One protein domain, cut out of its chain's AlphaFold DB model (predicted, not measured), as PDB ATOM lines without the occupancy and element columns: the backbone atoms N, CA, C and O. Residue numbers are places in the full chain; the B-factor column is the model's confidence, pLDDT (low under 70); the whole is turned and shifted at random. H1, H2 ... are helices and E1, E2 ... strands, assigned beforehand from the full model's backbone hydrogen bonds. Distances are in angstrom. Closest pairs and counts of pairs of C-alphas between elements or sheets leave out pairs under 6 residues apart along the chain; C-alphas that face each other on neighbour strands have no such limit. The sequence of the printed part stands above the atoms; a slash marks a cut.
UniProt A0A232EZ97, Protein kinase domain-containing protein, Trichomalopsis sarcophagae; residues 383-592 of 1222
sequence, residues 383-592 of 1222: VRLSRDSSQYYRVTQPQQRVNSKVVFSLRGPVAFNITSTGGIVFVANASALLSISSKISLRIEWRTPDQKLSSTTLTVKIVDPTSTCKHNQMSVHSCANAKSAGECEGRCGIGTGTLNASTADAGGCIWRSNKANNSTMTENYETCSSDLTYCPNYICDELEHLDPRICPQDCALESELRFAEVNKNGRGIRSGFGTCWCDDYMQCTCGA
ATOM      1  N   VAL A 383     236.722 343.685 470.702       89.06
ATOM      2  CA  VAL A 383     235.610 343.389 471.619       89.06
ATOM      3  C   VAL A 383     234.433 344.330 471.359       89.06
ATOM      4  O   VAL A 383     234.600 345.392 470.753       89.06
ATOM      5  N   ARG A 384     233.233 343.937 471.796       87.38
ATOM      6  CA  ARG A 384     232.013 344.758 471.738       87.38
ATOM      7  C   ARG A 384     231.625 345.198 473.147       87.38
ATOM      8  O   ARG A 384     231.813 344.439 474.089       87.38
ATOM      9  N   LEU A 385     231.089 346.407 473.267       87.00
ATOM     10  CA  LEU A 385     230.742 347.049 474.533       87.00
ATOM     11  C   LEU A 385     229.431 347.829 474.370       87.00
ATOM     12  O   LEU A 385     229.214 348.403 473.304       87.00
ATOM     13  N   SER A 386     228.572 347.863 475.390       84.75
ATOM     14  CA  SER A 386     227.399 348.748 475.392       84.75
ATOM     15  C   SER A 386     227.814 350.183 475.718       84.75
ATOM     16  O   SER A 386     228.680 350.393 476.566       84.75
ATOM     17  N   ARG A 387     227.180 351.192 475.109       85.06
ATOM     18  CA  ARG A 387     227.327 352.586 475.568       85.06
ATOM     19  C   ARG A 387     226.851 352.765 477.015       85.06
ATOM     20  O   ARG A 387     227.451 353.544 477.750       85.06
ATOM     21  N   ASP A 388     225.846 351.992 477.419       79.75
ATOM     22  CA  ASP A 388     225.234 352.030 478.751       79.75
ATOM     23  C   ASP A 388     225.877 351.015 479.727       79.75
ATOM     24  O   ASP A 388     225.274 350.641 480.730       79.75
ATOM     25  N   SER A 389     227.095 350.529 479.443       86.25
ATOM     26  CA  SER A 389     227.857 349.709 480.397       86.25
ATOM     27  C   SER A 389     228.215 350.514 481.652       86.25
ATOM     28  O   SER A 389     228.745 351.625 481.573       86.25
ATOM     29  N   SER A 390     227.956 349.923 482.817       86.31
ATOM     30  CA  SER A 390     228.180 350.542 484.126       86.31
ATOM     31  C   SER A 390     229.670 350.648 484.491       86.31
ATOM     32  O   SER A 390     230.552 350.103 483.819       86.31
ATOM     33  N   GLN A 391     229.968 351.352 485.589       87.75
ATOM     34  CA  GLN A 391     231.323 351.400 486.136       87.75
ATOM     35  C   GLN A 391     231.775 350.004 486.600       87.75
ATOM     36  O   GLN A 391     230.983 349.219 487.120       87.75
ATOM     37  N   TYR A 392     233.060 349.717 486.394       91.69
ATOM     38  CA  TYR A 392     233.727 348.431 486.605       91.69
ATOM     39  C   TYR A 392     233.248 347.266 485.724       91.69
ATOM     40  O   TYR A 392     233.679 346.136 485.935       91.69
ATOM     41  N   TYR A 393     232.444 347.508 484.677       91.12
ATOM     42  CA  TYR A 393     232.151 346.466 483.687       91.12
ATOM     43  C   TYR A 393     233.446 345.914 483.059       91.12
ATOM     44  O   TYR A 393     234.272 346.677 482.541       91.12
ATOM     45  N   ARG A 394     233.611 344.585 483.098       92.00
ATOM     46  CA  ARG A 394     234.787 343.840 482.620       92.00
ATOM     47  C   ARG A 394     234.793 343.797 481.085       92.00
ATOM     48  O   ARG A 394     233.983 343.123 480.461       92.00
ATOM     49  N   VAL A 395     235.711 344.533 480.452       91.12
ATOM     50  CA  VAL A 395     235.782 344.688 478.984       91.12
ATOM     51  C   VAL A 395     236.574 343.552 478.334       91.12
ATOM     52  O   VAL A 395     236.164 343.033 477.296       91.12
ATOM     53  N   THR A 396     237.724 343.180 478.906       91.44
ATOM     54  CA  THR A 396     238.507 341.997 478.506       91.44
ATOM     55  C   THR A 396     239.603 341.677 479.529       91.44
ATOM     56  O   THR A 396     239.890 342.484 480.408       91.44
ATOM     57  N   GLN A 397     240.257 340.526 479.392       90.94
ATOM     58  CA  GLN A 397     241.397 340.094 480.207       90.94
ATOM     59  C   GLN A 397     242.342 339.200 479.375       90.94
ATOM     60  O   GLN A 397     241.947 338.767 478.286       90.94
ATOM     61  N   PRO A 398     243.569 338.901 479.846       89.50
ATOM     62  CA  PRO A 398     244.457 337.947 479.183       89.50
ATOM     63  C   PRO A 398     243.803 336.567 479.027       89.50
ATOM     64  O   PRO A 398     243.144 336.078 479.943       89.50
ATOM     65  N   GLN A 399     244.042 335.888 477.900       82.38
ATOM     66  CA  GLN A 399     243.525 334.524 477.678       82.38
ATOM     67  C   GLN A 399     244.228 333.440 478.521       82.38
ATOM     68  O   GLN A 399     243.847 332.273 478.477       82.38
ATOM     69  N   GLN A 400     245.280 333.798 479.260       79.56
ATOM     70  CA  GLN A 400     246.143 332.891 480.018       79.56
ATOM     71  C   GLN A 400     246.431 333.505 481.395       79.56
ATOM     72  O   GLN A 400     246.640 334.714 481.488       79.56
ATOM     73  N   ARG A 401     246.496 332.691 482.463       68.56
ATOM     74  CA  ARG A 401     246.870 333.175 483.808       68.56
ATOM     75  C   ARG A 401     248.293 333.739 483.793       68.56
ATOM     76  O   ARG A 401     249.227 333.020 483.449       68.56
ATOM     77  N   VAL A 402     248.449 335.007 484.167       72.38
ATOM     78  CA  VAL A 402     249.723 335.738 484.104       72.38
ATOM     79  C   VAL A 402     250.517 335.575 485.405       72.38
ATOM     80  O   VAL A 402     249.950 335.422 486.483       72.38
ATOM     81  N   ASN A 403     251.848 335.603 485.310       68.56
ATOM     82  CA  ASN A 403     252.742 335.618 486.466       68.56
ATOM     83  C   ASN A 403     252.629 336.953 487.233       68.56
ATOM     84  O   ASN A 403     252.760 338.015 486.630       68.56
ATOM     85  N   SER A 404     252.477 336.904 488.560       62.97
ATOM     86  CA  SER A 404     252.290 338.077 489.438       62.97
ATOM     87  C   SER A 404     253.446 339.091 489.451       62.97
ATOM     88  O   SER A 404     253.311 340.167 490.024       62.97
ATOM     89  N   LYS A 405     254.582 338.782 488.811       74.81
ATOM     90  CA  LYS A 405     255.711 339.709 488.611       74.81
ATOM     91  C   LYS A 405     255.624 340.529 487.310       74.81
ATOM     92  O   LYS A 405     256.584 341.220 486.972       74.81
ATOM     93  N   VAL A 406     254.528 340.432 486.554       82.62
ATOM     94  CA  VAL A 406     254.257 341.259 485.364       82.62
ATOM     95  C   VAL A 406     253.415 342.468 485.765       82.62
ATOM     96  O   VAL A 406     252.431 342.316 486.480       82.62
ATOM     97  N   VAL A 407     253.783 343.660 485.283       86.50
ATOM     98  CA  VAL A 407     253.044 344.905 485.561       86.50
ATOM     99  C   VAL A 407     252.413 345.452 484.283       86.50
ATOM    100  O   VAL A 407     253.110 345.665 483.288       86.50
ATOM    101  N   PHE A 408     251.108 345.703 484.326       91.19
ATOM    102  CA  PHE A 408     250.264 346.191 483.238       91.19
ATOM    103  C   PHE A 408     249.968 347.693 483.330       91.19
ATOM    104  O   PHE A 408     249.973 348.298 484.401       91.19
ATOM    105  N   SER A 409     249.680 348.296 482.176       90.69
ATOM    106  CA  SER A 409     249.277 349.694 482.022       90.69
ATOM    107  C   SER A 409     248.469 349.893 480.732       90.69
ATOM    108  O   SER A 409     248.604 349.123 479.777       90.69
ATOM    109  N   LEU A 410     247.612 350.917 480.698       93.50
ATOM    110  CA  LEU A 410     246.715 351.203 479.575       93.50
ATOM    111  C   LEU A 410     246.963 352.615 479.031       93.50
ATOM    112  O   LEU A 410     247.053 353.572 479.797       93.50
ATOM    113  N   ARG A 411     247.007 352.765 477.703       90.50
ATOM    114  CA  ARG A 411     246.890 354.062 477.024       90.50
ATOM    115  C   ARG A 411     245.605 354.093 476.205       90.50
ATOM    116  O   ARG A 411     245.428 353.303 475.276       90.50
ATOM    117  N   GLY A 412     244.722 355.026 476.539       86.31
ATOM    118  CA  GLY A 412     243.416 355.200 475.913       86.31
ATOM    119  C   GLY A 412     242.623 356.334 476.574       86.31
ATOM    120  O   GLY A 412     243.196 357.099 477.352       86.31
ATOM    121  N   PRO A 413     241.320 356.467 476.274       86.75
ATOM    122  CA  PRO A 413     240.438 357.430 476.929       86.75
ATOM    123  C   PRO A 413     240.194 357.087 478.401       86.75
ATOM    124  O   PRO A 413     240.092 355.917 478.759       86.75
ATOM    125  N   VAL A 414     239.944 358.116 479.217       87.75
ATOM    126  CA  VAL A 414     239.646 358.016 480.664       87.75
ATOM    127  C   VAL A 414     238.373 357.228 481.028       87.75
ATOM    128  O   VAL A 414     238.093 357.026 482.204       87.75
ATOM    129  N   ALA A 415     237.597 356.770 480.041       88.44
ATOM    130  CA  ALA A 415     236.500 355.825 480.256       88.44
ATOM    131  C   ALA A 415     236.987 354.403 480.587       88.44
ATOM    132  O   ALA A 415     236.193 353.606 481.082       88.44
ATOM    133  N   PHE A 416     238.262 354.081 480.339       93.94
ATOM    134  CA  PHE A 416     238.841 352.748 480.518       93.94
ATOM    135  C   PHE A 416     240.064 352.769 481.435       93.94
ATOM    136  O   PHE A 416     240.855 353.711 481.400       93.94
ATOM    137  N   ASN A 417     240.252 351.698 482.204       94.44
ATOM    138  CA  ASN A 417     241.472 351.442 482.974       94.44
ATOM    139  C   ASN A 417     241.804 349.935 482.969       94.44
ATOM    140  O   ASN A 417     241.067 349.141 482.380       94.44
ATOM    141  N   ILE A 418     242.929 349.543 483.571       93.94
ATOM    142  CA  ILE A 418     243.408 348.158 483.644       93.94
ATOM    143  C   ILE A 418     243.901 347.813 485.058       93.94
ATOM    144  O   ILE A 418     244.484 348.669 485.725       93.94
ATOM    145  N   THR A 419     243.705 346.574 485.518       92.31
ATOM    146  CA  THR A 419     244.322 346.095 486.769       92.31
ATOM    147  C   THR A 419     245.827 345.883 486.575       92.31
ATOM    148  O   THR A 419     246.268 345.344 485.558       92.31
ATOM    149  N   SER A 420     246.638 346.341 487.533       86.56
ATOM    150  CA  SER A 420     248.101 346.454 487.396       86.56
ATOM    151  C   SER A 420     248.835 345.111 487.364       86.56
ATOM    152  O   SER A 420     249.890 345.016 486.744       86.56
ATOM    153  N   THR A 421     248.283 344.082 487.996       82.62
ATOM    154  CA  THR A 421     248.831 342.717 488.115       82.62
ATOM    155  C   THR A 421     248.049 341.711 487.265       82.62
ATOM    156  O   THR A 421     248.644 340.888 486.572       82.62
ATOM    157  N   GLY A 422     246.713 341.796 487.277       84.81
ATOM    158  CA  GLY A 422     245.825 340.895 486.532       84.81
ATOM    159  C   GLY A 422     245.660 341.222 485.040       84.81
ATOM    160  O   GLY A 422     245.277 340.350 484.262       84.81
ATOM    161  N   GLY A 423     245.931 342.462 484.616       90.06
ATOM    162  CA  GLY A 423     245.777 342.889 483.222       90.06
ATOM    163  C   GLY A 423     244.321 342.981 482.737       90.06
ATOM    164  O   GLY A 423     244.083 342.992 481.526       90.06
ATOM    165  N   ILE A 424     243.349 343.025 483.650       93.69
ATOM    166  CA  ILE A 424     241.909 343.059 483.355       93.69
ATOM    167  C   ILE A 424     241.526 344.487 482.962       93.69
ATOM    168  O   ILE A 424     241.700 345.409 483.754       93.69
ATOM    169  N   VAL A 425     241.011 344.684 481.748       94.19
ATOM    170  CA  VAL A 425     240.551 345.985 481.237       94.19
ATOM    171  C   VAL A 425     239.083 346.181 481.605       94.19
ATOM    172  O   VAL A 425     238.259 345.312 481.318       94.19
ATOM    173  N   PHE A 426     238.738 347.329 482.186       94.38
ATOM    174  CA  PHE A 426     237.387 347.629 482.672       94.38
ATOM    175  C   PHE A 426     236.936 349.067 482.370       94.38
ATOM    176  O   PHE A 426     237.750 349.945 482.065       94.38
ATOM    177  N   VAL A 427     235.624 349.313 482.454       91.81
ATOM    178  CA  VAL A 427     235.022 350.653 482.329       91.81
ATOM    179  C   VAL A 427     235.256 351.446 483.618       91.81
ATOM    180  O   VAL A 427     234.596 351.231 484.630       91.81
ATOM    181  N   ALA A 428     236.193 352.389 483.592       90.50
ATOM    182  CA  ALA A 428     236.538 353.228 484.738       90.50
ATOM    183  C   ALA A 428     235.584 354.419 484.933       90.50
ATOM    184  O   ALA A 428     235.409 354.884 486.058       90.50
ATOM    185  N   ASN A 429     234.957 354.914 483.857       88.06
ATOM    186  CA  ASN A 429     234.026 356.046 483.912       88.06
ATOM    187  C   ASN A 429     232.920 355.909 482.850       88.06
ATOM    188  O   ASN A 429     233.126 356.216 481.674       88.06
ATOM    189  N   ALA A 430     231.729 355.485 483.283       84.69
ATOM    190  CA  ALA A 430     230.561 355.310 482.417       84.69
ATOM    191  C   ALA A 430     230.047 356.637 481.820       84.69
ATOM    192  O   ALA A 430     229.658 356.680 480.658       84.69
ATOM    193  N   SER A 431     230.120 357.758 482.549       84.19
ATOM    194  CA  SER A 431     229.724 359.072 482.013       84.19
ATOM    195  C   SER A 431     230.643 359.550 480.881       84.19
ATOM    196  O   SER A 431     230.180 360.224 479.964       84.19
ATOM    197  N   ALA A 432     231.925 359.170 480.905       84.69
ATOM    198  CA  ALA A 432     232.842 359.382 479.788       84.69
ATOM    199  C   ALA A 432     232.586 358.403 478.627       84.69
ATOM    200  O   ALA A 432     232.794 358.768 477.474       84.69
ATOM    201  N   LEU A 433     232.105 357.183 478.897       85.31
ATOM    202  CA  LEU A 433     231.761 356.205 477.857       85.31
ATOM    203  C   LEU A 433     230.633 356.710 476.939       85.31
ATOM    204  O   LEU A 433     230.712 356.535 475.721       85.31
ATOM    205  N   LEU A 434     229.649 357.423 477.503       82.50
ATOM    206  CA  LEU A 434     228.532 358.020 476.759       82.50
ATOM    207  C   LEU A 434     228.982 358.906 475.583       82.50
ATOM    208  O   LEU A 434     228.308 358.918 474.554       82.50
ATOM    209  N   SER A 435     230.110 359.617 475.694       81.75
ATOM    210  CA  SER A 435     230.581 360.580 474.682       81.75
ATOM    211  C   SER A 435     231.622 360.033 473.693       81.75
ATOM    212  O   SER A 435     232.050 360.762 472.797       81.75
ATOM    213  N   ILE A 436     232.029 358.762 473.808       84.06
ATOM    214  CA  ILE A 436     233.082 358.170 472.963       84.06
ATOM    215  C   ILE A 436     232.531 357.650 471.622       84.06
ATOM    216  O   ILE A 436     231.392 357.187 471.514       84.06
ATOM    217  N   SER A 437     233.368 357.717 470.581       83.44
ATOM    218  CA  SER A 437     233.087 357.210 469.234       83.44
ATOM    219  C   SER A 437     232.763 355.710 469.211       83.44
ATOM    220  O   SER A 437     233.360 354.919 469.938       83.44
ATOM    221  N   SER A 438     231.880 355.288 468.298       83.38
ATOM    222  CA  SER A 438     231.421 353.891 468.133       83.38
ATOM    223  C   SER A 438     232.531 352.859 467.852       83.38
ATOM    224  O   SER A 438     232.318 351.651 467.951       83.38
ATOM    225  N   LYS A 439     233.747 353.314 467.542       88.31
ATOM    226  CA  LYS A 439     234.966 352.504 467.509       88.31
ATOM    227  C   LYS A 439     236.100 353.282 468.174       88.31
ATOM    228  O   LYS A 439     236.250 354.478 467.920       88.31
ATOM    229  N   ILE A 440     236.912 352.598 468.977       91.50
ATOM    230  CA  ILE A 440     238.140 353.142 469.560       91.50
ATOM    231  C   ILE A 440     239.200 352.047 469.737       91.50
ATOM    232  O   ILE A 440     238.874 350.864 469.832       91.50
ATOM    233  N   SER A 441     240.473 352.437 469.764       90.38
ATOM    234  CA  SER A 441     241.601 351.529 469.986       90.38
ATOM    235  C   SER A 441     242.298 351.872 471.299       90.38
ATOM    236  O   SER A 441     242.693 353.019 471.506       90.38
ATOM    237  N   LEU A 442     242.463 350.878 472.168       92.38
ATOM    238  CA  LEU A 442     243.206 350.974 473.422       92.38
ATOM    239  C   LEU A 442     244.553 350.271 473.246       92.38
ATOM    240  O   LEU A 442     244.598 349.174 472.691       92.38
ATOM    241  N   ARG A 443     245.651 350.859 473.727       92.38
ATOM    242  CA  ARG A 443     246.950 350.176 473.769       92.38
ATOM    243  C   ARG A 443     247.202 349.654 475.176       92.38
ATOM    244  O   ARG A 443     247.231 350.433 476.124       92.38
ATOM    245  N   ILE A 444     247.413 348.350 475.288       92.88
ATOM    246  CA  ILE A 444     247.790 347.680 476.533       92.88
ATOM    247  C   ILE A 444     249.308 347.508 476.501       92.88
ATOM    248  O   ILE A 444     249.836 346.964 475.531       92.88
ATOM    249  N   GLU A 445     250.009 347.983 477.526       91.88
ATOM    250  CA  GLU A 445     251.469 347.911 477.651       91.88
ATOM    251  C   GLU A 445     251.830 347.198 478.961       91.88
ATOM    252  O   GLU A 445     251.335 347.574 480.025       91.88
ATOM    253  N   TRP A 446     252.694 346.182 478.906       90.19
ATOM    254  CA  TRP A 446     253.131 345.424 480.082       90.19
ATOM    255  C   TRP A 446     254.649 345.269 480.150       90.19
ATOM    256  O   TRP A 446     255.341 345.243 479.129       90.19
ATOM    257  N   ARG A 447     255.169 345.168 481.374       86.50
ATOM    258  CA  ARG A 447     256.589 344.961 481.676       86.50
ATOM    259  C   ARG A 447     256.771 343.609 482.343       86.50
ATOM    260  O   ARG A 447     256.158 343.343 483.375       86.50
ATOM    261  N   THR A 448     257.612 342.769 481.754       80.19
ATOM    262  CA  THR A 448     258.051 341.502 482.349       80.19
ATOM    263  C   THR A 448     259.257 341.720 483.284       80.19
ATOM    264  O   THR A 448     259.876 342.787 483.238       80.19
ATOM    265  N   PRO A 449     259.612 340.748 484.155       72.44
ATOM    266  CA  PRO A 449     260.669 340.923 485.164       72.44
ATOM    267  C   PRO A 449     262.061 341.256 484.604       72.44
ATOM    268  O   PRO A 449     262.871 341.866 485.294       72.44
ATOM    269  N   ASP A 450     262.327 340.912 483.344       73.88
ATOM    270  CA  ASP A 450     263.514 341.278 482.561       73.88
ATOM    271  C   ASP A 450     263.476 342.728 482.023       73.88
ATOM    272  O   ASP A 450     264.128 343.038 481.029       73.88
ATOM    273  N   GLN A 451     262.693 343.619 482.650       72.81
ATOM    274  CA  GLN A 451     262.450 345.025 482.260       72.81
ATOM    275  C   GLN A 451     261.865 345.214 480.844       72.81
ATOM    276  O   GLN A 451     261.687 346.345 480.381       72.81
ATOM    277  N   LYS A 452     261.530 344.132 480.135       77.31
ATOM    278  CA  LYS A 452     261.121 344.201 478.735       77.31
ATOM    279  C   LYS A 452     259.685 344.701 478.595       77.31
ATOM    280  O   LYS A 452     258.724 344.013 478.937       77.31
ATOM    281  N   LEU A 453     259.542 345.897 478.028       84.31
ATOM    282  CA  LEU A 453     258.250 346.451 477.638       84.31
ATOM    283  C   LEU A 453     257.710 345.717 476.400       84.31
ATOM    284  O   LEU A 453     258.393 345.609 475.381       84.31
ATOM    285  N   SER A 454     256.473 345.238 476.491       87.00
ATOM    286  CA  SER A 454     255.695 344.656 475.394       87.00
ATOM    287  C   SER A 454     254.329 345.345 475.314       87.00
ATOM    288  O   SER A 454     253.868 345.923 476.299       87.00
ATOM    289  N   SER A 455     253.676 345.321 474.150       90.31
ATOM    290  CA  SER A 455     252.380 345.986 473.976       90.31
ATOM    291  C   SER A 455     251.509 345.349 472.901       90.31
ATOM    292  O   SER A 455     252.031 344.931 471.869       90.31
ATOM    293  N   THR A 456     250.189 345.398 473.084       91.31
ATOM    294  CA  THR A 456     249.190 345.072 472.052       91.31
ATOM    295  C   THR A 456     248.149 346.187 471.905       91.31
ATOM    296  O   THR A 456     248.106 347.119 472.711       91.31
ATOM    297  N   THR A 457     247.319 346.124 470.861       91.50
ATOM    298  CA  THR A 457     246.248 347.100 470.595       91.50
ATOM    299  C   THR A 457     244.893 346.401 470.487       91.50
ATOM    300  O   THR A 457     244.684 345.575 469.604       91.50
ATOM    301  N   LEU A 458     243.970 346.771 471.371       92.88
ATOM    302  CA  LEU A 458     242.611 346.247 471.497       92.88
ATOM    303  C   LEU A 458     241.612 347.188 470.807       92.88
ATOM    304  O   LEU A 458     241.549 348.371 471.139       92.88
ATOM    305  N   THR A 459     240.794 346.677 469.885       91.94
ATOM    306  CA  THR A 459     239.772 347.469 469.175       91.94
ATOM    307  C   THR A 459     238.392 347.316 469.818       91.94
ATOM    308  O   THR A 459     237.664 346.357 469.534       91.94
ATOM    309  N   VAL A 460     237.991 348.279 470.645       91.38
ATOM    310  CA  VAL A 460     236.660 348.325 471.270       91.38
ATOM    311  C   VAL A 460     235.642 348.902 470.280       91.38
ATOM    312  O   VAL A 460     235.833 349.982 469.719       91.38
ATOM    313  N   LYS A 461     234.545 348.173 470.057       89.44
ATOM    314  CA  LYS A 461     233.377 348.601 469.272       89.44
ATOM    315  C   LYS A 461     232.234 348.912 470.236       89.44
ATOM    316  O   LYS A 461     231.696 347.988 470.847       89.44
ATOM    317  N   ILE A 462     231.885 350.186 470.379       87.94
ATOM    318  CA  ILE A 462     230.773 350.625 471.229       87.94
ATOM    319  C   ILE A 462     229.479 350.517 470.422       87.94
ATOM    320  O   ILE A 462     229.397 351.001 469.293       87.94
ATOM    321  N   VAL A 463     228.491 349.843 471.004       84.50
ATOM    322  CA  VAL A 463     227.158 349.608 470.454       84.50
ATOM    323  C   VAL A 463     226.160 350.423 471.268       84.50
ATOM    324  O   VAL A 463     226.201 350.400 472.498       84.50
ATOM    325  N   ASP A 464     225.262 351.121 470.582       78.25
ATOM    326  CA  ASP A 464     224.176 351.872 471.210       78.25
ATOM    327  C   ASP A 464     222.993 350.899 471.435       78.25
ATOM    328  O   ASP A 464     222.481 350.362 470.448       78.25
ATOM    329  N   PRO A 465     222.602 350.586 472.686       66.62
ATOM    330  CA  PRO A 465     221.599 349.558 472.973       66.62
ATOM    331  C   PRO A 465     220.159 350.076 472.839       66.62
ATOM    332  O   PRO A 465     219.891 351.278 472.865       66.62
ATOM    333  N   THR A 466     219.205 349.149 472.761       61.09
ATOM    334  CA  THR A 466     217.762 349.433 472.667       61.09
ATOM    335  C   THR A 466     217.015 349.441 474.010       61.09
ATOM    336  O   THR A 466     215.829 349.779 474.039       61.09
ATOM    337  N   SER A 467     217.671 349.105 475.129       56.12
ATOM    338  CA  SER A 467     217.006 348.616 476.350       56.12
ATOM    339  C   SER A 467     217.282 349.395 477.651       56.12
ATOM    340  O   SER A 467     218.407 349.458 478.137       56.12
ATOM    341  N   THR A 468     216.191 349.868 478.267       54.09
ATOM    342  CA  THR A 468     215.897 349.964 479.725       54.09
ATOM    343  C   THR A 468     216.878 350.562 480.755       54.09
ATOM    344  O   THR A 468     216.383 351.295 481.612       54.09
ATOM    345  N   CYS A 469     218.193 350.308 480.755       59.56
ATOM    346  CA  CYS A 469     219.108 350.670 481.861       59.56
ATOM    347  C   CYS A 469     219.504 352.164 481.916       59.56
ATOM    348  O   CYS A 469     220.673 352.542 481.878       59.56
ATOM    349  N   LYS A 470     218.515 353.054 482.058       55.56
ATOM    350  CA  LYS A 470     218.734 354.501 482.201       55.56
ATOM    351  C   LYS A 470     219.203 354.857 483.614       55.56
ATOM    352  O   LYS A 470     218.388 355.057 484.514       55.56
ATOM    353  N   HIS A 471     220.517 354.981 483.787       53.84
ATOM    354  CA  HIS A 471     221.157 355.422 485.030       53.84
ATOM    355  C   HIS A 471     220.764 356.863 485.432       53.84
ATOM    356  O   HIS A 471     221.452 357.828 485.097       53.84
ATOM    357  N   ASN A 472     219.695 357.015 486.218       46.38
ATOM    358  CA  ASN A 472     219.501 358.211 487.046       46.38
ATOM    359  C   ASN A 472     220.546 358.208 488.175       46.38
ATOM    360  O   ASN A 472     220.675 357.227 488.905       46.38
ATOM    361  N   GLN A 473     221.300 359.299 488.322       49.28
ATOM    362  CA  GLN A 473     222.457 359.372 489.221       49.28
ATOM    363  C   GLN A 473     222.077 359.565 490.701       49.28
ATOM    364  O   GLN A 473     222.215 360.659 491.237       49.28
ATOM    365  N   MET A 474     221.660 358.492 491.380       47.53
ATOM    366  CA  MET A 474     221.662 358.362 492.848       47.53
ATOM    367  C   MET A 474     221.928 356.889 493.207       47.53
ATOM    368  O   MET A 474     221.120 356.041 492.858       47.53
ATOM    369  N   SER A 475     223.079 356.634 493.850       55.19
ATOM    370  CA  SER A 475     223.627 355.332 494.304       55.19
ATOM    371  C   SER A 475     223.555 354.140 493.325       55.19
ATOM    372  O   SER A 475     222.511 353.540 493.093       55.19
ATOM    373  N   VAL A 476     224.720 353.719 492.812       67.75
ATOM    374  CA  VAL A 476     224.877 352.417 492.136       67.75
ATOM    375  C   VAL A 476     225.132 351.338 493.192       67.75
ATOM    376  O   VAL A 476     226.007 351.508 494.043       67.75
ATOM    377  N   HIS A 477     224.367 350.251 493.115       83.56
ATOM    378  CA  HIS A 477     224.334 349.144 494.078       83.56
ATOM    379  C   HIS A 477     224.870 347.839 493.463       83.56
ATOM    380  O   HIS A 477     224.942 347.713 492.237       83.56
ATOM    381  N   SER A 478     225.203 346.845 494.290       90.56
ATOM    382  CA  SER A 478     225.527 345.495 493.819       90.56
ATOM    383  C   SER A 478     224.319 344.798 493.185       90.56
ATOM    384  O   SER A 478     223.176 344.958 493.623       90.56
ATOM    385  N   CYS A 479     224.579 343.953 492.185       90.88
ATOM    386  CA  CYS A 479     223.595 342.979 491.713       90.88
ATOM    387  C   CYS A 479     223.200 341.986 492.817       90.88
ATOM    388  O   CYS A 479     222.029 341.617 492.912       90.88
ATOM    389  N   ALA A 480     224.139 341.628 493.700       92.88
ATOM    390  CA  ALA A 480     223.923 340.665 494.776       92.88
ATOM    391  C   ALA A 480     222.799 341.064 495.747       92.88
ATOM    392  O   ALA A 480     222.244 340.190 496.408       92.88
ATOM    393  N   ASN A 481     222.415 342.346 495.785       90.31
ATOM    394  CA  ASN A 481     221.330 342.873 496.615       90.31
ATOM    395  C   ASN A 481     219.939 342.318 496.238       90.31
ATOM    396  O   ASN A 481     218.990 342.474 497.009       90.31
ATOM    397  N   ALA A 482     219.766 341.741 495.041       88.12
ATOM    398  CA  ALA A 482     218.487 341.184 494.598       88.12
ATOM    399  C   ALA A 482     218.253 339.763 495.136       88.12
ATOM    400  O   ALA A 482     219.062 338.860 494.936       88.12
ATOM    401  N   LYS A 483     217.093 339.548 495.765       87.12
ATOM    402  CA  LYS A 483     216.716 338.302 496.455       87.12
ATOM    403  C   LYS A 483     215.805 337.398 495.621       87.12
ATOM    404  O   LYS A 483     215.337 336.371 496.106       87.12
ATOM    405  N   SER A 484     215.513 337.781 494.379       85.94
ATOM    406  CA  SER A 484     214.693 337.010 493.439       85.94
ATOM    407  C   SER A 484     215.022 337.347 491.982       85.94
ATOM    408  O   SER A 484     215.455 338.461 491.684       85.94
ATOM    409  N   ALA A 485     214.749 336.418 491.059       84.81
ATOM    410  CA  ALA A 485     215.001 336.599 489.625       84.81
ATOM    411  C   ALA A 485     214.372 337.885 489.055       84.81
ATOM    412  O   ALA A 485     215.068 338.694 488.453       84.81
ATOM    413  N   GLY A 486     213.089 338.146 489.337       81.00
ATOM    414  CA  GLY A 486     212.400 339.352 488.851       81.00
ATOM    415  C   GLY A 486     212.885 340.670 489.479       81.00
ATOM    416  O   GLY A 486     212.677 341.734 488.906       81.00
ATOM    417  N   GLU A 487     213.547 340.614 490.639       83.94
ATOM    418  CA  GLU A 487     214.231 341.765 491.243       83.94
ATOM    419  C   GLU A 487     215.633 341.969 490.640       83.94
ATOM    420  O   GLU A 487     216.102 343.100 490.542       83.94
ATOM    421  N   CYS A 488     216.281 340.883 490.215       87.12
ATOM    422  CA  CYS A 488     217.588 340.872 489.565       87.12
ATOM    423  C   CYS A 488     217.508 341.393 488.122       87.12
ATOM    424  O   CYS A 488     218.127 342.396 487.780       87.12
ATOM    425  N   GLU A 489     216.661 340.768 487.302       82.25
ATOM    426  CA  GLU A 489     216.464 341.076 485.878       82.25
ATOM    427  C   GLU A 489     215.896 342.493 485.653       82.25
ATOM    428  O   GLU A 489     216.042 343.071 484.577       82.25
ATOM    429  N   GLY A 490     215.270 343.078 486.683       72.44
ATOM    430  CA  GLY A 490     214.784 344.458 486.701       72.44
ATOM    431  C   GLY A 490     215.794 345.511 487.185       72.44
ATOM    432  O   GLY A 490     215.408 346.672 487.332       72.44
ATOM    433  N   ARG A 491     217.054 345.145 487.475       77.56
ATOM    434  CA  ARG A 491     218.083 346.042 488.037       77.56
ATOM    435  C   ARG A 491     219.331 346.166 487.162       77.56
ATOM    436  O   ARG A 491     219.722 345.245 486.453       77.56
ATOM    437  N   CYS A 492     219.988 347.317 487.288       78.62
ATOM    438  CA  CYS A 492     221.264 347.647 486.653       78.62
ATOM    439  C   CYS A 492     222.259 347.971 487.779       78.62
ATOM    440  O   CYS A 492     222.171 349.040 488.388       78.62
ATOM    441  N   GLY A 493     223.121 347.015 488.123       82.69
ATOM    442  CA  GLY A 493     224.076 347.131 489.228       82.69
ATOM    443  C   GLY A 493     225.442 347.667 488.799       82.69
ATOM    444  O   GLY A 493     225.653 348.075 487.658       82.69
ATOM    445  N   ILE A 494     226.392 347.642 489.729       87.25
ATOM    446  CA  ILE A 494     227.819 347.798 489.434       87.25
ATOM    447  C   ILE A 494     228.323 346.594 488.616       87.25
ATOM    448  O   ILE A 494     227.868 345.466 488.811       87.25
ATOM    449  N   GLY A 495     229.235 346.819 487.670       86.94
ATOM    450  CA  GLY A 495     229.783 345.759 486.821       86.94
ATOM    451  C   GLY A 495     228.848 345.197 485.735       86.94
ATOM    452  O   GLY A 495     229.289 344.321 484.999       86.94
ATOM    453  N   THR A 496     227.602 345.669 485.570       87.38
ATOM    454  CA  THR A 496     226.700 345.233 484.477       87.38
ATOM    455  C   THR A 496     227.003 345.910 483.138       87.38
ATOM    456  O   THR A 496     227.517 347.032 483.094       87.38
ATOM    457  N   GLY A 497     226.627 345.259 482.033       74.88
ATOM    458  CA  GLY A 497     226.850 345.758 480.668       74.88
ATOM    459  C   GLY A 497     226.929 344.681 479.578       74.88
ATOM    460  O   GLY A 497     227.239 345.004 478.429       74.88
ATOM    461  N   THR A 498     226.683 343.416 479.929       69.56
ATOM    462  CA  THR A 498     226.819 342.240 479.060       69.56
ATOM    463  C   THR A 498     225.850 342.306 477.878       69.56
ATOM    464  O   THR A 498     224.635 342.346 478.061       69.56
ATOM    465  N   LEU A 499     226.373 342.314 476.649       68.00
ATOM    466  CA  LEU A 499     225.555 342.358 475.432       68.00
ATOM    467  C   LEU A 499     224.922 340.988 475.152       68.00
ATOM    468  O   LEU A 499     225.638 340.005 474.956       68.00
ATOM    469  N   ASN A 500     223.592 340.922 475.075       61.97
ATOM    470  CA  ASN A 500     222.896 339.665 474.820       61.97
ATOM    471  C   ASN A 500     223.028 339.251 473.342       61.97
ATOM    472  O   ASN A 500     222.660 339.996 472.429       61.97
ATOM    473  N   ALA A 501     223.552 338.046 473.098       54.53
ATOM    474  CA  ALA A 501     223.952 337.583 471.768       54.53
ATOM    475  C   ALA A 501     222.785 337.425 470.772       54.53
ATOM    476  O   ALA A 501     223.021 337.403 469.564       54.53
ATOM    477  N   SER A 502     221.547 337.314 471.262       52.56
ATOM    478  CA  SER A 502     220.339 337.091 470.457       52.56
ATOM    479  C   SER A 502     219.539 338.356 470.126       52.56
ATOM    480  O   SER A 502     218.836 338.354 469.117       52.56
ATOM    481  N   THR A 503     219.632 339.424 470.929       51.84
ATOM    482  CA  THR A 503     218.823 340.652 470.746       51.84
ATOM    483  C   THR A 503     219.639 341.937 470.596       51.84
ATOM    484  O   THR A 503     219.087 342.950 470.184       51.84
ATOM    485  N   ALA A 504     220.949 341.903 470.876       48.84
ATOM    486  CA  ALA A 504     221.847 343.065 470.932       48.84
ATOM    487  C   ALA A 504     221.523 344.117 472.018       48.84
ATOM    488  O   ALA A 504     222.180 345.157 472.070       48.84
ATOM    489  N   ASP A 505     220.584 343.818 472.918       55.38
ATOM    490  CA  ASP A 505     220.318 344.605 474.123       55.38
ATOM    491  C   ASP A 505     221.463 344.497 475.145       55.38
ATOM    492  O   ASP A 505     222.222 343.520 475.171       55.38
ATOM    493  N   ALA A 506     221.558 345.497 476.023       56.91
ATOM    494  CA  ALA A 506     222.476 345.487 477.154       56.91
ATOM    495  C   ALA A 506     221.781 344.881 478.381       56.91
ATOM    496  O   ALA A 506     220.765 345.400 478.846       56.91
ATOM    497  N   GLY A 507     222.331 343.784 478.900       62.66
ATOM    498  CA  GLY A 507     221.840 343.137 480.108       62.66
ATOM    499  C   GLY A 507     222.091 343.978 481.360       62.66
ATOM    500  O   GLY A 507     223.182 344.525 481.548       62.66
ATOM    501  N   GLY A 508     221.075 344.033 482.225       77.69
ATOM    502  CA  GLY A 508     221.228 344.397 483.631       77.69
ATOM    503  C   GLY A 508     221.890 343.264 484.422       77.69
ATOM    504  O   GLY A 508     222.751 342.552 483.905       77.69
ATOM    505  N   CYS A 509     221.486 343.078 485.673       88.00
ATOM    506  CA  CYS A 509     221.954 341.949 486.474       88.00
ATOM    507  C   CYS A 509     221.365 340.611 485.983       88.00
ATOM    508  O   CYS A 509     220.252 340.558 485.456       88.00
ATOM    509  N   ILE A 510     222.112 339.519 486.170       88.38
ATOM    510  CA  ILE A 510     221.800 338.184 485.643       88.38
ATOM    511  C   ILE A 510     221.530 337.213 486.800       88.38
ATOM    512  O   ILE A 510     222.335 337.102 487.727       88.38
ATOM    513  N   TRP A 511     220.413 336.480 486.742       90.25
ATOM    514  CA  TRP A 511     220.045 335.489 487.760       90.25
ATOM    515  C   TRP A 511     220.637 334.101 487.477       90.25
ATOM    516  O   TRP A 511     220.366 333.495 486.435       90.25
ATOM    517  N   ARG A 512     221.373 333.538 488.441       90.12
ATOM    518  CA  ARG A 512     221.731 332.114 488.468       90.12
ATOM    519  C   ARG A 512     220.564 331.329 489.064       90.12
ATOM    520  O   ARG A 512     220.323 331.411 490.264       90.12
ATOM    521  N   SER A 513     219.853 330.564 488.236       83.50
ATOM    522  CA  SER A 513     218.798 329.647 488.699       83.50
ATOM    523  C   SER A 513     219.350 328.252 488.987       83.50
ATOM    524  O   SER A 513     220.152 327.718 488.216       83.50
ATOM    525  N   ASN A 514     218.883 327.629 490.070       78.00
ATOM    526  CA  ASN A 514     219.193 326.234 490.371       78.00
ATOM    527  C   ASN A 514     218.040 325.341 489.891       78.00
ATOM    528  O   ASN A 514     216.880 325.555 490.233       78.00
ATOM    529  N   LYS A 515     218.354 324.337 489.066       60.47
ATOM    530  CA  LYS A 515     217.359 323.419 488.483       60.47
ATOM    531  C   LYS A 515     217.117 322.163 489.329       60.47
ATOM    532  O   LYS A 515     216.238 321.377 488.985       60.47
ATOM    533  N   ALA A 516     217.868 321.969 490.414       56.75
ATOM    534  CA  ALA A 516     217.656 320.885 491.369       56.75
ATOM    535  C   ALA A 516     216.715 321.332 492.504       56.75
ATOM    536  O   ALA A 516     217.002 322.297 493.207       56.75
ATOM    537  N   ASN A 517     215.613 320.603 492.717       52.16
ATOM    538  CA  ASN A 517     214.658 320.845 493.810       52.16
ATOM    539  C   ASN A 517     215.181 320.297 495.160       52.16
ATOM    540  O   ASN A 517     214.498 319.510 495.814       52.16
ATOM    541  N   ASN A 518     216.391 320.683 495.571       49.47
ATOM    542  CA  ASN A 518     217.039 320.140 496.767       49.47
ATOM    543  C   ASN A 518     217.011 321.140 497.929       49.47
ATOM    544  O   ASN A 518     217.470 322.272 497.809       49.47
ATOM    545  N   SER A 519     216.522 320.692 499.085       53.31
ATOM    546  CA  SER A 519     216.521 321.433 500.352       53.31
ATOM    547  C   SER A 519     217.848 321.273 501.109       53.31
ATOM    548  O   SER A 519     217.857 320.945 502.294       53.31
ATOM    549  N   THR A 520     218.974 321.440 500.414       62.00
ATOM    550  CA  THR A 520     220.331 321.259 500.955       62.00
ATOM    551  C   THR A 520     221.256 322.390 500.505       62.00
ATOM    552  O   THR A 520     220.947 323.141 499.578       62.00
ATOM    553  N   MET A 521     222.399 322.537 501.177       72.25
ATOM    554  CA  MET A 521     223.422 323.516 500.809       72.25
ATOM    555  C   MET A 521     224.176 323.038 499.555       72.25
ATOM    556  O   MET A 521     224.529 321.862 499.465       72.25
ATOM    557  N   THR A 522     224.367 323.907 498.554       80.50
ATOM    558  CA  THR A 522     224.953 323.524 497.251       80.50
ATOM    559  C   THR A 522     225.887 324.596 496.696       80.50
ATOM    560  O   THR A 522     225.658 325.782 496.909       80.50
ATOM    561  N   GLU A 523     226.917 324.198 495.944       83.50
ATOM    562  CA  GLU A 523     227.841 325.137 495.276       83.50
ATOM    563  C   GLU A 523     227.124 325.924 494.142       83.50
ATOM    564  O   GLU A 523     227.359 327.115 493.935       83.50
ATOM    565  N   ASN A 524     226.113 325.321 493.494       85.25
ATOM    566  CA  ASN A 524     225.216 325.980 492.527       85.25
ATOM    567  C   ASN A 524     223.975 326.639 493.181       85.25
ATOM    568  O   ASN A 524     222.850 326.481 492.707       85.25
ATOM    569  N   TYR A 525     224.166 327.367 494.282       88.44
ATOM    570  CA  TYR A 525     223.120 328.174 494.925       88.44
ATOM    571  C   TYR A 525     222.545 329.257 493.988       88.44
ATOM    572  O   TYR A 525     223.249 329.775 493.112       88.44
ATOM    573  N   GLU A 526     221.278 329.635 494.175       90.69
ATOM    574  CA  GLU A 526     220.664 330.709 493.384       90.69
ATOM    575  C   GLU A 526     221.192 332.078 493.815       90.69
ATOM    576  O   GLU A 526     221.333 332.326 495.008       90.69
ATOM    577  N   THR A 527     221.486 332.979 492.877       92.94
ATOM    578  CA  THR A 527     221.981 334.327 493.209       92.94
ATOM    579  C   THR A 527     221.837 335.299 492.035       92.94
ATOM    580  O   THR A 527     221.568 334.880 490.908       92.94
ATOM    581  N   CYS A 528     222.032 336.591 492.291       93.00
ATOM    582  CA  CYS A 528     222.051 337.646 491.283       93.00
ATOM    583  C   CYS A 528     223.466 338.218 491.116       93.00
ATOM    584  O   CYS A 528     224.066 338.673 492.090       93.00
ATOM    585  N   SER A 529     223.973 338.253 489.885       92.62
ATOM    586  CA  SER A 529     225.358 338.644 489.588       92.62
ATOM    587  C   SER A 529     225.457 339.641 488.433       92.62
ATOM    588  O   SER A 529     224.517 339.825 487.659       92.62
ATOM    589  N   SER A 530     226.623 340.271 488.309       88.12
ATOM    590  CA  SER A 530     226.999 341.163 487.206       88.12
ATOM    591  C   SER A 530     227.316 340.393 485.908       88.12
ATOM    592  O   SER A 530     226.786 340.725 484.849       88.12
ATOM    593  N   ASP A 531     228.113 339.323 485.999       87.19
ATOM    594  CA  ASP A 531     228.401 338.371 484.915       87.19
ATOM    595  C   ASP A 531     228.617 336.959 485.489       87.19
ATOM    596  O   ASP A 531     229.553 336.737 486.254       87.19
ATOM    597  N   LEU A 532     227.789 335.985 485.088       88.19
ATOM    598  CA  LEU A 532     227.883 334.584 485.538       88.19
ATOM    599  C   LEU A 532     229.150 333.847 485.064       88.19
ATOM    600  O   LEU A 532     229.411 332.733 485.514       88.19
ATOM    601  N   THR A 533     229.937 334.446 484.170       87.44
ATOM    602  CA  THR A 533     231.253 333.939 483.747       87.44
ATOM    603  C   THR A 533     232.320 334.160 484.821       87.44
ATOM    604  O   THR A 533     233.269 333.382 484.913       87.44
ATOM    605  N   TYR A 534     232.167 335.217 485.628       89.75
ATOM    606  CA  TYR A 534     233.143 335.623 486.642       89.75
ATOM    607  C   TYR A 534     232.560 335.692 488.056       89.75
ATOM    608  O   TYR A 534     233.339 335.705 488.991       89.75
ATOM    609  N   CYS A 535     231.237 335.689 488.231       90.88
ATOM    610  CA  CYS A 535     230.602 335.842 489.534       90.88
ATOM    611  C   CYS A 535     229.322 334.987 489.680       90.88
ATOM    612  O   CYS A 535     228.348 335.234 488.960       90.88
ATOM    613  N   PRO A 536     229.225 334.052 490.644       91.69
ATOM    614  CA  PRO A 536     230.300 333.548 491.496       91.69
ATOM    615  C   PRO A 536     231.153 332.484 490.778       91.69
ATOM    616  O   PRO A 536     230.611 331.548 490.181       91.69
ATOM    617  N   ASN A 537     232.479 332.612 490.853       88.94
ATOM    618  CA  ASN A 537     233.477 331.683 490.311       88.94
ATOM    619  C   ASN A 537     234.413 331.071 491.391       88.94
ATOM    620  O   ASN A 537     235.302 330.286 491.047       88.94
ATOM    621  N   TYR A 538     234.205 331.413 492.671       88.06
ATOM    622  CA  TYR A 538     235.002 331.054 493.860       88.06
ATOM    623  C   TYR A 538     236.407 331.697 493.957       88.06
ATOM    624  O   TYR A 538     237.247 331.254 494.744       88.06
ATOM    625  N   ILE A 539     236.692 332.730 493.160       87.94
ATOM    626  CA  ILE A 539     237.989 333.412 493.045       87.94
ATOM    627  C   ILE A 539     237.768 334.929 492.934       87.94
ATOM    628  O   ILE A 539     237.752 335.481 491.838       87.94
ATOM    629  N   CYS A 540     237.698 335.606 494.083       90.75
ATOM    630  CA  CYS A 540     237.784 337.068 494.167       90.75
ATOM    631  C   CYS A 540     239.068 337.571 493.481       90.75
ATOM    632  O   CYS A 540     240.166 337.368 494.011       90.75
ATOM    633  N   ASP A 541     238.960 338.192 492.303       89.75
ATOM    634  CA  ASP A 541     240.118 338.596 491.498       89.75
ATOM    635  C   ASP A 541     240.506 340.075 491.669       89.75
ATOM    636  O   ASP A 541     239.963 340.791 492.506       89.75
ATOM    637  N   GLU A 542     241.517 340.535 490.929       89.00
ATOM    638  CA  GLU A 542     242.064 341.898 491.035       89.00
ATOM    639  C   GLU A 542     241.064 343.004 490.645       89.00
ATOM    640  O   GLU A 542     241.248 344.153 491.037       89.00
ATOM    641  N   LEU A 543     240.026 342.704 489.856       92.06
ATOM    642  CA  LEU A 543     238.965 343.667 489.553       92.06
ATOM    643  C   LEU A 543     237.928 343.698 490.681       92.06
ATOM    644  O   LEU A 543     237.498 344.779 491.075       92.06
ATOM    645  N   GLU A 544     237.571 342.543 491.245       93.25
ATOM    646  CA  GLU A 544     236.649 342.485 492.384       93.25
ATOM    647  C   GLU A 544     237.292 342.987 493.690       93.25
ATOM    648  O   GLU A 544     236.607 343.585 494.510       93.25
ATOM    649  N   HIS A 545     238.614 342.885 493.856       88.69
ATOM    650  CA  HIS A 545     239.329 343.541 494.959       88.69
ATOM    651  C   HIS A 545     239.322 345.080 494.876       88.69
ATOM    652  O   HIS A 545     239.469 345.730 495.912       88.69
ATOM    653  N   LEU A 546     239.160 345.678 493.685       89.19
ATOM    654  CA  LEU A 546     239.068 347.140 493.534       89.19
ATOM    655  C   LEU A 546     237.711 347.697 493.978       89.19
ATOM    656  O   LEU A 546     237.658 348.805 494.511       89.19
ATOM    657  N   ASP A 547     236.626 346.949 493.767       89.50
ATOM    658  CA  ASP A 547     235.306 347.265 494.315       89.50
ATOM    659  C   ASP A 547     234.551 345.957 494.633       89.50
ATOM    660  O   ASP A 547     233.886 345.391 493.758       89.50
ATOM    661  N   PRO A 548     234.633 345.454 495.881       87.31
ATOM    662  CA  PRO A 548     234.062 344.159 496.273       87.31
ATOM    663  C   PRO A 548     232.558 343.991 496.014       87.31
ATOM    664  O   PRO A 548     232.061 342.868 495.957       87.31
ATOM    665  N   ARG A 549     231.830 345.086 495.755       90.19
ATOM    666  CA  ARG A 549     230.413 345.074 495.359       90.19
ATOM    667  C   ARG A 549     230.176 344.504 493.952       90.19
ATOM    668  O   ARG A 549     229.027 344.215 493.620       90.19
ATOM    669  N   ILE A 550     231.219 344.325 493.132       91.81
ATOM    670  CA  ILE A 550     231.151 343.675 491.806       91.81
ATOM    671  C   ILE A 550     230.776 342.192 491.929       91.81
ATOM    672  O   ILE A 550     229.935 341.717 491.159       91.81
ATOM    673  N   CYS A 551     231.374 341.491 492.901       93.62
ATOM    674  CA  CYS A 551     231.041 340.115 493.264       93.62
ATOM    675  C   CYS A 551     231.264 339.849 494.766       93.62
ATOM    676  O   CYS A 551     232.230 339.181 495.153       93.62
ATOM    677  N   PRO A 552     230.373 340.332 495.649       93.69
ATOM    678  CA  PRO A 552     230.494 340.055 497.077       93.69
ATOM    679  C   PRO A 552     230.414 338.552 497.382       93.69
ATOM    680  O   PRO A 552     231.045 338.093 498.332       93.69
ATOM    681  N   GLN A 553     229.736 337.774 496.527       93.69
ATOM    682  CA  GLN A 553     229.641 336.319 496.632       93.69
ATOM    683  C   GLN A 553     230.998 335.602 496.635       93.69
ATOM    684  O   GLN A 553     231.102 334.578 497.300       93.69
ATOM    685  N   ASP A 554     232.027 336.110 495.947       93.31
ATOM    686  CA  ASP A 554     233.364 335.490 495.929       93.31
ATOM    687  C   ASP A 554     234.355 336.159 496.897       93.31
ATOM    688  O   ASP A 554     235.377 335.564 497.246       93.31
ATOM    689  N   CYS A 555     234.063 337.384 497.343       91.56
ATOM    690  CA  CYS A 555     234.999 338.232 498.086       91.56
ATOM    691  C   CYS A 555     234.709 338.383 499.592       91.56
ATOM    692  O   CYS A 555     235.631 338.738 500.329       91.56
ATOM    693  N   ALA A 556     233.476 338.141 500.057       88.19
ATOM    694  CA  ALA A 556     233.078 338.336 501.459       88.19
ATOM    695  C   ALA A 556     233.847 337.428 502.437       88.19
ATOM    696  O   ALA A 556     234.128 336.269 502.130       88.19
ATOM    697  N   LEU A 557     234.185 337.938 503.620       84.25
ATOM    698  CA  LEU A 557     234.922 337.194 504.647       84.25
ATOM    699  C   LEU A 557     234.013 336.202 505.392       84.25
ATOM    700  O   LEU A 557     232.805 336.405 505.488       84.25
ATOM    701  N   GLU A 558     234.591 335.168 506.010       74.75
ATOM    702  CA  GLU A 558     233.855 334.192 506.839       74.75
ATOM    703  C   GLU A 558     232.947 334.854 507.898       74.75
ATOM    704  O   GLU A 558     231.791 334.469 508.070       74.75
ATOM    705  N   SER A 559     233.425 335.919 508.550       66.19
ATOM    706  CA  SER A 559     232.670 336.699 509.543       66.19
ATOM    707  C   SER A 559     231.462 337.462 508.969       66.19
ATOM    708  O   SER A 559     230.574 337.866 509.729       66.19
ATOM    709  N   GLU A 560     231.401 337.628 507.646       76.94
ATOM    710  CA  GLU A 560     230.382 338.358 506.881       76.94
ATOM    711  C   GLU A 560     229.356 337.412 506.221       76.94
ATOM    712  O   GLU A 560     228.292 337.864 505.794       76.94
ATOM    713  N   LEU A 561     229.626 336.097 506.188       81.56
ATOM    714  CA  LEU A 561     228.714 335.073 505.665       81.56
ATOM    715  C   LEU A 561     227.673 334.620 506.704       81.56
ATOM    716  O   LEU A 561     227.974 334.459 507.887       81.56
ATOM    717  N   ARG A 562     226.439 334.338 506.269       74.94
ATOM    718  CA  ARG A 562     225.373 333.722 507.080       74.94
ATOM    719  C   ARG A 562     224.648 332.628 506.289       74.94
ATOM    720  O   ARG A 562     224.210 332.856 505.161       74.94
ATOM    721  N   PHE A 563     224.502 331.447 506.900       71.25
ATOM    722  CA  PHE A 563     223.901 330.237 506.299       71.25
ATOM    723  C   PHE A 563     224.586 329.768 504.994       71.25
ATOM    724  O   PHE A 563     223.943 329.239 504.086       71.25
ATOM    725  N   ALA A 564     225.902 329.976 504.920       76.81
ATOM    726  CA  ALA A 564     226.768 329.664 503.790       76.81
ATOM    727  C   ALA A 564     228.087 329.054 504.288       76.81
ATOM    728  O   ALA A 564     228.587 329.444 505.341       76.81
ATOM    729  N   GLU A 565     228.665 328.140 503.513       82.56
ATOM    730  CA  GLU A 565     230.031 327.649 503.701       82.56
ATOM    731  C   GLU A 565     231.023 328.625 503.052       82.56
ATOM    732  O   GLU A 565     230.832 329.017 501.898       82.56
ATOM    733  N   VAL A 566     232.097 328.991 503.756       84.06
ATOM    734  CA  VAL A 566     233.190 329.795 503.184       84.06
ATOM    735  C   VAL A 566     234.116 328.936 502.310       84.06
ATOM    736  O   VAL A 566     234.303 327.744 502.555       84.06
ATOM    737  N   ASN A 567     234.728 329.518 501.276       76.88
ATOM    738  CA  ASN A 567     235.798 328.839 500.539       76.88
ATOM    739  C   ASN A 567     237.028 328.575 501.426       76.88
ATOM    740  O   ASN A 567     237.312 329.290 502.383       76.88
ATOM    741  N   LYS A 568     237.838 327.584 501.030       69.19
ATOM    742  CA  LYS A 568     239.055 327.129 501.741       69.19
ATOM    743  C   LYS A 568     240.162 328.187 501.907       69.19
ATOM    744  O   LYS A 568     241.164 327.916 502.552       69.19
ATOM    745  N   ASN A 569     240.014 329.352 501.282       72.50
ATOM    746  CA  ASN A 569     240.890 330.523 501.387       72.50
ATOM    747  C   ASN A 569     240.330 331.606 502.340       72.50
ATOM    748  O   ASN A 569     240.872 332.709 502.385       72.50
ATOM    749  N   GLY A 570     239.226 331.329 503.044       72.00
ATOM    750  CA  GLY A 570     238.557 332.258 503.958       72.00
ATOM    751  C   GLY A 570     237.716 333.351 503.286       72.00
ATOM    752  O   GLY A 570     237.323 334.296 503.975       72.00
ATOM    753  N   ARG A 571     237.453 333.272 501.966       82.56
ATOM    754  CA  ARG A 571     236.696 334.297 501.220       82.56
ATOM    755  C   ARG A 571     235.699 333.746 500.203       82.56
ATOM    756  O   ARG A 571     236.046 332.936 499.349       82.56
ATOM    757  N   GLY A 572     234.482 334.268 500.242       87.19
ATOM    758  CA  GLY A 572     233.396 333.936 499.332       87.19
ATOM    759  C   GLY A 572     232.606 332.697 499.740       87.19
ATOM    760  O   GLY A 572     233.081 331.830 500.475       87.19
ATOM    761  N   ILE A 573     231.380 332.626 499.230       90.62
ATOM    762  CA  ILE A 573     230.430 331.533 499.399       90.62
ATOM    763  C   ILE A 573     230.879 330.363 498.525       90.62
ATOM    764  O   ILE A 573     230.729 330.389 497.300       90.62
ATOM    765  N   ARG A 574     231.358 329.298 499.167       87.94
ATOM    766  CA  ARG A 574     231.604 328.014 498.515       87.94
ATOM    767  C   ARG A 574     230.294 327.307 498.201       87.94
ATOM    768  O   ARG A 574     230.026 326.965 497.054       87.94
ATOM    769  N   SER A 575     229.476 327.095 499.227       85.12
ATOM    770  CA  SER A 575     228.177 326.440 499.115       85.12
ATOM    771  C   SER A 575     227.121 327.212 499.905       85.12
ATOM    772  O   SER A 575     227.397 327.785 500.957       85.12
ATOM    773  N   GLY A 576     225.911 327.289 499.352       80.94
ATOM    774  CA  GLY A 576     224.845 328.156 499.846       80.94
ATOM    775  C   GLY A 576     223.489 327.460 499.860       80.94
ATOM    776  O   GLY A 576     223.201 326.599 499.023       80.94
ATOM    777  N   PHE A 577     222.667 327.782 500.859       76.19
ATOM    778  CA  PHE A 577     221.349 327.177 501.037       76.19
ATOM    779  C   PHE A 577     220.275 327.955 500.264       76.19
ATOM    780  O   PHE A 577     219.922 329.075 500.627       76.19
ATOM    781  N   GLY A 578     219.728 327.355 499.202       81.25
ATOM    782  CA  GLY A 578     218.672 327.970 498.392       81.25
ATOM    783  C   GLY A 578     219.156 329.194 497.607       81.25
ATOM    784  O   GLY A 578     219.947 329.061 496.674       81.25
ATOM    785  N   THR A 579     218.645 330.373 497.964       87.44
ATOM    786  CA  THR A 579     218.984 331.668 497.363       87.44
ATOM    787  C   THR A 579     219.941 332.445 498.259       87.44
ATOM    788  O   THR A 579     219.603 332.741 499.402       87.44
ATOM    789  N   CYS A 580     221.087 332.847 497.719       91.50
ATOM    790  CA  CYS A 580     222.055 333.723 498.363       91.50
ATOM    791  C   CYS A 580     222.015 335.129 497.763       91.50
ATOM    792  O   CYS A 580     222.140 335.306 496.547       91.50
ATOM    793  N   TRP A 581     221.897 336.125 498.631       92.94
ATOM    794  CA  TRP A 581     222.060 337.543 498.319       92.94
ATOM    795  C   TRP A 581     223.154 338.117 499.225       92.94
ATOM    796  O   TRP A 581     223.390 337.604 500.320       92.94
ATOM    797  N   CYS A 582     223.789 339.204 498.809       92.38
ATOM    798  CA  CYS A 582     224.693 339.982 499.658       92.38
ATOM    799  C   CYS A 582     224.282 341.452 499.599       92.38
ATOM    800  O   CYS A 582     223.600 341.841 498.654       92.38
ATOM    801  N   ASP A 583     224.646 342.257 500.593       87.25
ATOM    802  CA  ASP A 583     224.455 343.708 500.530       87.25
ATOM    803  C   ASP A 583     225.713 344.452 500.040       87.25
ATOM    804  O   ASP A 583     226.775 343.864 499.818       87.25
ATOM    805  N   ASP A 584     225.601 345.776 499.888       84.69
ATOM    806  CA  ASP A 584     226.717 346.649 499.493       84.69
ATOM    807  C   ASP A 584     227.846 346.729 500.550       84.69
ATOM    808  O   ASP A 584     228.871 347.361 500.292       84.69
ATOM    809  N   TYR A 585     227.666 346.105 501.723       83.62
ATOM    810  CA  TYR A 585     228.616 346.027 502.837       83.62
ATOM    811  C   TYR A 585     229.191 344.611 503.024       83.62
ATOM    812  O   TYR A 585     229.688 344.297 504.106       83.62
ATOM    813  N   MET A 586     229.136 343.772 501.981       83.38
ATOM    814  CA  MET A 586     229.642 342.390 501.945       83.38
ATOM    815  C   MET A 586     228.872 341.377 502.804       83.38
ATOM    816  O   MET A 586     229.265 340.213 502.861       83.38
ATOM    817  N   GLN A 587     227.757 341.755 503.438       87.75
ATOM    818  CA  GLN A 587     227.007 340.836 504.296       87.75
ATOM    819  C   GLN A 587     226.183 339.868 503.446       87.75
ATOM    820  O   GLN A 587     225.082 340.180 502.985       87.75
ATOM    821  N   CYS A 588     226.734 338.678 503.228       88.25
ATOM    822  CA  CYS A 588     226.129 337.628 502.425       88.25
ATOM    823  C   CYS A 588     225.244 336.719 503.279       88.25
ATOM    824  O   CYS A 588     225.664 336.195 504.307       88.25
ATOM    825  N   THR A 589     224.006 336.495 502.846       88.38
ATOM    826  CA  THR A 589     223.040 335.615 503.512       88.38
ATOM    827  C   THR A 589     222.395 334.683 502.494       88.38
ATOM    828  O   THR A 589     221.899 335.139 501.464       88.38
ATOM    829  N   CYS A 590     222.353 333.389 502.807       84.88
ATOM    830  CA  CYS A 590     221.589 332.402 502.046       84.88
ATOM    831  C   CYS A 590     220.299 331.998 502.779       84.88
ATOM    832  O   CYS A 590     220.239 331.994 504.007       84.88
ATOM    833  N   GLY A 591     219.250 331.655 502.033       78.88
ATOM    834  CA  GLY A 591     217.976 331.211 502.590       78.88
ATOM    835  C   GLY A 591     217.007 330.658 501.544       78.88
ATOM    836  O   GLY A 591     217.166 330.848 500.339       78.88
ATOM    837  N   ALA A 592     215.956 329.974 502.001       63.47
ATOM    838  CA  ALA A 592     214.911 329.476 501.109       63.47
ATOM    839  C   ALA A 592     214.145 330.635 500.442       63.47
ATOM    840  O   ALA A 592     213.632 331.528 501.119       63.47
TER     841      ALA A 592
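This is residues 383 to 592 of the 1222 residues of the protein "Protein kinase domain-containing protein" of Trichomalopsis sarcophagae (UniProt A0A232EZ97). With little regular structure, the model forms two lobes: in one, the curled, strongly twisted, mixed sheet E1-E7-E6-E3 partly faces the antiparallel sheet E2-E5-E4; the other, loop-rich, has H2, H3 and three hairpins. Three named helices and thirteen strands, mostly strand, hold 72 of 210 printed residues. It is compact, radius of gyration of the C-alphas 17.7 A, spanning 52 by 44 by 31 A.

E1, 383-386, begins at (235.610, 343.389, 471.619). Then come E2 394-396, E3 407-411, E4 416-418, E5 425-427, H1 430-433, E6 439-447, E7 453-463, 32.1 A long, H2 485-488, E8 510-512, E9 527-529, H3 552-555, E10 564-566, E11 573-577, E12 579-582 and E13 588-591, ending at (217.976, 331.211, 502.590).

E1 and E7 are parallel, N 385 and O 461 within hydrogen-bond range at 3.0 A. The closest C-alphas of E1 and E2, Leu 385 and Val 395, are 7.1 A apart. H1, H2 and H3 are too short for O i to N i+4 pairs.

The printed part has no cut; the long link E7 to H2 holds low-confidence residues 465 to 476.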